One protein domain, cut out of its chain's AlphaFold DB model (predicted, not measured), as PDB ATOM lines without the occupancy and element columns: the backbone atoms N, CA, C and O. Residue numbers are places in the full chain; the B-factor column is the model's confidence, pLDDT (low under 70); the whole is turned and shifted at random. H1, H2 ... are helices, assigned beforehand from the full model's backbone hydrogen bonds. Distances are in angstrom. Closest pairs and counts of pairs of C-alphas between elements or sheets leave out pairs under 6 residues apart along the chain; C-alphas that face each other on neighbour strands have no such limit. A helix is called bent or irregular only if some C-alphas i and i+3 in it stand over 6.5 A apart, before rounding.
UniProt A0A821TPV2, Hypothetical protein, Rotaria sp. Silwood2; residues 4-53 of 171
ATOM      1  N   ASP A   4     157.374 123.148 166.834       90.50
ATOM      2  CA  ASP A   4     158.317 123.077 167.959       90.50
ATOM      3  C   ASP A   4     157.691 122.440 169.206       90.50
ATOM      4  O   ASP A   4     158.324 121.638 169.897       90.50
ATOM      5  N   ASN A   5     156.423 122.739 169.496       91.12
ATOM      6  CA  ASN A   5     155.692 122.093 170.582       91.12
ATOM      7  C   ASN A   5     155.358 120.638 170.253       91.12
ATOM      8  O   ASN A   5     155.246 119.830 171.175       91.12
ATOM      9  N   LEU A   6     155.221 120.277 168.971       90.50
ATOM     10  CA  LEU A   6     155.122 118.875 168.562       90.50
ATOM     11  C   LEU A   6     156.402 118.121 168.934       90.50
ATOM     12  O   LEU A   6     156.314 117.097 169.605       90.50
ATOM     13  N   LEU A   7     157.571 118.647 168.560       93.00
ATOM     14  CA  LEU A   7     158.858 118.027 168.882       93.00
ATOM     15  C   LEU A   7     159.062 117.903 170.396       93.00
ATOM     16  O   LEU A   7     159.340 116.814 170.896       93.00
ATOM     17  N   LYS A   8     158.796 118.978 171.150       94.06
ATOM     18  CA  LYS A   8     158.865 118.965 172.623       94.06
ATOM     19  C   LYS A   8     157.921 117.939 173.245       94.06
ATOM     20  O   LYS A   8     158.317 117.235 174.168       94.06
ATOM     21  N   LYS A   9     156.688 117.821 172.738       93.75
ATOM     22  CA  LYS A   9     155.690 116.865 173.246       93.75
ATOM     23  C   LYS A   9     156.172 115.417 173.157       93.75
ATOM     24  O   LYS A   9     155.835 114.622 174.029       93.75
ATOM     25  N   TYR A  10     156.929 115.079 172.116       91.94
ATOM     26  CA  TYR A  10     157.468 113.734 171.912       91.94
ATOM     27  C   TYR A  10     158.918 113.577 172.384       91.94
ATOM     28  O   TYR A  10     159.475 112.493 172.243       91.94
ATOM     29  N   ASN A  11     159.508 114.618 172.985       94.88
ATOM     30  CA  ASN A  11     160.921 114.666 173.359       94.88
ATOM     31  C   ASN A  11     161.850 114.324 172.177       94.88
ATOM     32  O   ASN A  11     162.786 113.541 172.318       94.88
ATOM     33  N   TRP A  12     161.534 114.864 170.998       95.75
ATOM     34  CA  TRP A  12     162.295 114.672 169.763       95.75
ATOM     35  C   TRP A  12     163.126 115.907 169.436       95.75
ATOM     36  O   TRP A  12     162.689 117.041 169.648       95.75
ATOM     37  N   THR A  13     164.303 115.680 168.865       95.38
ATOM     38  CA  THR A  13     165.089 116.701 168.167       95.38
ATOM     39  C   THR A  13     164.639 116.831 166.706       95.38
ATOM     40  O   THR A  13     163.832 116.038 166.207       95.38
ATOM     41  N   TYR A  14     165.139 117.845 165.996       92.25
ATOM     42  CA  TYR A  14     164.872 117.973 164.560       92.25
ATOM     43  C   TYR A  14     165.538 116.834 163.769       92.25
ATOM     44  O   TYR A  14     164.972 116.319 162.807       92.25
ATOM     45  N   GLU A  15     166.698 116.370 164.228       94.81
ATOM     46  CA  GLU A  15     167.443 115.248 163.666       94.81
ATOM     47  C   GLU A  15     166.670 113.929 163.794       94.81
ATOM     48  O   GLU A  15     166.621 113.151 162.836       94.81
ATOM     49  N   ASP A  16     166.009 113.702 164.935       94.88
ATOM     50  CA  ASP A  16     165.124 112.546 165.137       94.88
ATOM     51  C   ASP A  16     163.951 112.571 164.152       94.88
ATOM     52  O   ASP A  16     163.588 111.545 163.570       94.88
ATOM     53  N   TYR A  17     163.382 113.758 163.914       92.38
ATOM     54  CA  TYR A  17     162.328 113.948 162.925       92.38
ATOM     55  C   TYR A  17     162.820 113.646 161.504       92.38
ATOM     56  O   TYR A  17     162.172 112.883 160.783       92.38
ATOM     57  N   GLU A  18     163.978 114.167 161.095       91.81
ATOM     58  CA  GLU A  18     164.547 113.853 159.781       91.81
ATOM     59  C   GLU A  18     164.879 112.366 159.624       91.81
ATOM     60  O   GLU A  18     164.675 111.783 158.555       91.81
ATOM     61  N   TYR A  19     165.401 111.734 160.677       93.31
ATOM     62  CA  TYR A  19     165.657 110.300 160.687       93.31
ATOM     63  C   TYR A  19     164.356 109.512 160.499       93.31
ATOM     64  O   TYR A  19     164.286 108.645 159.627       93.31
ATOM     65  N   ALA A  20     163.296 109.866 161.229       92.69
ATOM     66  CA  ALA A  20     161.982 109.258 161.058       92.69
ATOM     67  C   ALA A  20     161.451 109.433 159.625       92.69
ATOM     68  O   ALA A  20     160.944 108.479 159.034       92.69
ATOM     69  N   LEU A  21     161.621 110.614 159.019       91.31
ATOM     70  CA  LEU A  21     161.227 110.854 157.628       91.31
ATOM     71  C   LEU A  21     161.970 109.945 156.642       91.31
ATOM     72  O   LEU A  21     161.331 109.412 155.731       91.31
ATOM     73  N   ARG A  22     163.279 109.740 156.840       89.94
ATOM     74  CA  ARG A  22     164.107 108.829 156.029       89.94
ATOM     75  C   ARG A  22     163.670 107.371 156.157       89.94
ATOM     76  O   ARG A  22     163.701 106.646 155.171       89.94
ATOM     77  N   VAL A  23     163.242 106.946 157.345       92.50
ATOM     78  CA  VAL A  23     162.736 105.581 157.572       92.50
ATOM     79  C   VAL A  23     161.362 105.377 156.926       92.50
ATOM     80  O   VAL A  23     161.098 104.319 156.359       92.50
ATOM     81  N   VAL A  24     160.482 106.382 156.986       92.75
ATOM     82  CA  VAL A  24     159.116 106.300 156.439       92.75
ATOM     83  C   VAL A  24     159.104 106.323 154.906       92.75
ATOM     84  O   VAL A  24     158.302 105.621 154.287       92.75
ATOM     85  N   HIS A  25     159.974 107.115 154.277       89.50
ATOM     86  CA  HIS A  25     159.986 107.284 152.824       89.50
ATOM     87  C   HIS A  25     161.063 106.409 152.181       89.50
ATOM     88  O   HIS A  25     162.248 106.718 152.214       89.50
ATOM     89  N   THR A  26     160.637 105.333 151.519       85.25
ATOM     90  CA  THR A  26     161.535 104.392 150.821       85.25
ATOM     91  C   THR A  26     162.028 104.893 149.462       85.25
ATOM     92  O   THR A  26     162.902 104.279 148.853       85.25
ATOM     93  N   ARG A  27     161.459 105.992 148.957       85.19
ATOM     94  CA  ARG A  27     161.794 106.608 147.667       85.19
ATOM     95  C   ARG A  27     162.198 108.058 147.874       85.19
ATOM     96  O   ARG A  27     161.712 108.703 148.805       85.19
ATOM     97  N   THR A  28     163.009 108.588 146.959       87.44
ATOM     98  CA  THR A  28     163.304 110.023 146.892       87.44
ATOM     99  C   THR A  28     161.992 110.801 146.878       87.44
ATOM    100  O   THR A  28     161.189 110.646 145.961       87.44
ATOM    101  N   THR A  29     161.759 111.589 147.924       88.69
ATOM    102  CA  THR A  29     160.512 112.324 148.145       88.69
ATOM    103  C   THR A  29     160.863 113.737 148.583       88.69
ATOM    104  O   THR A  29     161.730 113.921 149.436       88.69
ATOM    105  N   ILE A  30     160.194 114.739 148.011       89.50
ATOM    106  CA  ILE A  30     160.319 116.122 148.472       89.50
ATOM    107  C   ILE A  30     159.314 116.348 149.595       89.50
ATOM    108  O   ILE A  30     158.108 116.173 149.419       89.50
ATOM    109  N   ILE A  31     159.827 116.746 150.755       88.94
ATOM    110  CA  ILE A  31     159.028 117.043 151.938       88.94
ATOM    111  C   ILE A  31     158.995 118.555 152.102       88.94
ATOM    112  O   ILE A  31     160.028 119.214 152.188       88.94
ATOM    113  N   HIS A  32     157.790 119.114 152.120       88.12
ATOM    114  CA  HIS A  32     157.598 120.551 152.249       88.12
ATOM    115  C   HIS A  32     157.551 120.949 153.717       88.12
ATOM    116  O   HIS A  32     156.892 120.291 154.525       88.12
ATOM    117  N   LYS A  33     158.177 122.082 154.043       87.75
ATOM    118  CA  LYS A  33     158.022 122.716 155.352       87.75
ATOM    119  C   LYS A  33     156.554 123.094 155.560       87.75
ATOM    120  O   LYS A  33     155.993 123.846 154.764       87.75
ATOM    121  N   ARG A  34     155.935 122.551 156.607       87.75
ATOM    122  CA  ARG A  34     154.519 122.750 156.937       87.75
ATOM    123  C   ARG A  34     154.321 122.727 158.441       87.75
ATOM    124  O   ARG A  34     154.996 121.979 159.141       87.75
ATOM    125  N   GLU A  35     153.340 123.485 158.907       89.75
ATOM    126  CA  GLU A  35     152.859 123.358 160.278       89.75
ATOM    127  C   GLU A  35     152.048 122.058 160.450       89.75
ATOM    128  O   GLU A  35     151.368 121.625 159.510       89.75
ATOM    129  N   PRO A  36     152.047 121.430 161.643       88.50
ATOM    130  CA  PRO A  36     151.338 120.167 161.875       88.50
ATOM    131  C   PRO A  36     149.831 120.221 161.580       88.50
ATOM    132  O   PRO A  36     149.230 119.214 161.203       88.50
ATOM    133  N   ASN A  37     149.209 121.393 161.733       89.12
ATOM    134  CA  ASN A  37     147.797 121.620 161.411       89.12
ATOM    135  C   ASN A  37     147.518 121.648 159.895       89.12
ATOM    136  O   ASN A  37     146.404 121.337 159.484       89.12
ATOM    137  N   ALA A  38     148.518 121.953 159.067       88.88
ATOM    138  CA  ALA A  38     148.408 122.027 157.613       88.88
ATOM    139  C   ALA A  38     148.697 120.682 156.918       88.88
ATOM    140  O   ALA A  38     148.774 120.619 155.691       88.88
ATOM    141  N   ARG A  39     148.843 119.582 157.674       86.69
ATOM    142  CA  ARG A  39     149.175 118.257 157.118       86.69
ATOM    143  C   ARG A  39     148.180 117.740 156.071       86.69
ATOM    144  O   ARG A  39     148.565 116.935 155.235       86.69
ATOM    145  N   TRP A  40     146.924 118.185 156.135       87.94
ATOM    146  CA  TRP A  40     145.838 117.769 155.238       87.94
ATOM    147  C   TRP A  40     145.592 118.749 154.086       87.94
ATOM    148  O   TRP A  40     144.670 118.556 153.302       87.94
ATOM    149  N   VAL A  41     146.390 119.814 153.989       90.12
ATOM    150  CA  VAL A  41     146.298 120.779 152.893       90.12
ATOM    151  C   VAL A  41     147.132 120.257 151.727       90.12
ATOM    152  O   VAL A  41     148.318 119.968 151.894       90.12
ATOM    153  N   ASN A  42     146.543 120.121 150.540       91.81
ATOM    154  CA  ASN A  42     147.285 119.694 149.352       91.81
ATOM    155  C   ASN A  42     148.358 120.718 148.960       91.81
ATOM    156  O   ASN A  42     148.362 121.859 149.417       91.81
ATOM    157  N   GLN A  43     149.325 120.306 148.146       91.25
ATOM    158  CA  GLN A  43     150.293 121.243 147.581       91.25
ATOM    159  C   GLN A  43     149.597 122.148 146.562       91.25
ATOM    160  O   GLN A  43     148.968 121.673 145.619       91.25
ATOM    161  N   TYR A  44     149.723 123.457 146.761       92.31
ATOM    162  CA  TYR A  44     149.043 124.467 145.965       92.31
ATOM    163  C   TYR A  44     150.005 125.620 145.662       92.31
ATOM    164  O   TYR A  44     150.951 125.873 146.409       92.31
ATOM    165  N   ASN A  45     149.762 126.317 144.556       92.12
ATOM    166  CA  ASN A  45     150.419 127.577 144.236       92.12
ATOM    167  C   ASN A  45     149.448 128.713 144.568       92.12
ATOM    168  O   ASN A  45     148.313 128.693 144.105       92.12
ATOM    169  N   GLU A  46     149.864 129.678 145.381       92.38
ATOM    170  CA  GLU A  46     148.976 130.741 145.863       92.38
ATOM    171  C   GLU A  46     148.395 131.597 144.729       92.38
ATOM    172  O   GLU A  46     147.193 131.861 144.710       92.38
ATOM    173  N   GLU A  47     149.213 131.965 143.746       95.00
ATOM    174  CA  GLU A  47     148.787 132.773 142.601       95.00
ATOM    175  C   GLU A  47     147.801 132.005 141.714       95.00
ATOM    176  O   GLU A  47     146.752 132.533 141.342       95.00
ATOM    177  N   ILE A  48     148.075 130.723 141.442       94.19
ATOM    178  CA  ILE A  48     147.144 129.870 140.685       94.19
ATOM    179  C   ILE A  48     145.848 129.665 141.474       94.19
ATOM    180  O   ILE A  48     144.771 129.674 140.884       94.19
ATOM    181  N   LEU A  49     145.919 129.523 142.799       94.62
ATOM    182  CA  LEU A  49     144.732 129.334 143.629       94.62
ATOM    183  C   LEU A  49     143.846 130.579 143.588       94.62
ATOM    184  O   LEU A  49     142.635 130.447 143.465       94.62
ATOM    185  N   ARG A  50     144.438 131.777 143.634       95.38
ATOM    186  CA  ARG A  50     143.711 133.047 143.502       95.38
ATOM    187  C   ARG A  50     143.098 133.221 142.112       95.38
ATOM    188  O   ARG A  50     141.979 133.709 142.008       95.38
ATOM    189  N   ALA A  51     143.816 132.820 141.063       96.31
ATOM    190  CA  ALA A  51     143.369 132.981 139.681       96.31
ATOM    191  C   ALA A  51     142.302 131.953 139.259       96.31
ATOM    192  O   ALA A  51     141.342 132.305 138.579       96.31
ATOM    193  N   TRP A  52     142.471 130.685 139.638       93.94
ATOM    194  CA  TRP A  52     141.598 129.575 139.237       93.94
ATOM    195  C   TRP A  52     140.515 129.301 140.288       93.94
ATOM    196  O   TRP A  52     139.370 129.024 139.939       93.94
ATOM    197  N   ASN A  53     140.844 129.398 141.578       93.50
ATOM    198  CA  ASN A  53     139.964 129.040 142.694       93.50
ATOM    199  C   ASN A  53     139.451 127.584 142.628       93.50
ATOM    200  O   ASN A  53     138.267 127.308 142.812       93.50
TER     201      ASN A  53
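Overview. This is residues 4 to 53 of the 171 residues of the protein "Hypothetical protein" of Rotaria sp. Silwood2 (UniProt A0A821TPV2). This is an open, drawn-out chain: H1 and H2 make a corner at one end, and from the far end of H2 a long winding link, residues 25 to 45, folds back and then leads out to H3, a short helix at the other end. Residues 44 to 53, of which 46 to 52 belong to H3, stick out as an arm, and the three helices share no packed core. The printed part has 50 residues with three named helices, in the order H1, H2, H3, and no named strand; its class is all helix, with 25 residues in the helices. It is only just loose, close to extended, with a radius of gyration of the C-alphas of 14.4 A, and its outline is only just flat, with spans of 42 by 28 by 14 A.

Arrangement. Begin with H1, residues 4 to 10, and go on over a tight link of 3 residues to H2, residues 14 to 24. These two are close but not clearly touching, with 1 pair of C-alphas within 8 A. Look for that closest pair at Leu 7 and Tyr 14, whose C-alphas are 7.4 A apart. The two helices run the same way at a steep tilt of 68 degrees, only just short of about perpendicular, and their centres are 14.1 A apart. After H2 comes a long link of 21 residues to H3, residues 46 to 52. H3 is apart from H1 and also apart from H2. In the backbones of H1, H2 and H3, each O i to N i+4 pair is within hydrogen-bond range.

Along the chain. Find C-alpha 4 at (158.317, 123.077, 167.959); from there H1 runs from Asp 4 to Tyr 10, 10.2 A from first to last C-alpha. Find C-alpha 14 at (164.872, 117.973, 164.560), where H2 begins; it is the longest helix, with 11 residues, and covers 15.3 A from Tyr 14 to Val 24. H3 runs from Glu 46 to Trp 52, 10.0 A, and ends with C-alpha 52 at (141.598, 129.575, 139.237). None of the three helices is bent or irregular.

Size, cuts and confidence. The two C-alphas farthest apart are those of Asn 11 and Ala 51, at 42.2 A, while the first and last printed C-alphas, of Asp 4 and Asn 53, are 31.8 A apart. The printed part has no cut. Follow the long link, residues 25 to 45, and you find its C-alphas 4 to 16 A from the mean of the C-alphas. Residues 22 to 28, of which 22 to 24 belong to H2, stand free, and so do residues 37 to 42 and residues 44 to 53. In this model the mean pLDDT of the printed part is 91.4, and no printed residue is under 70.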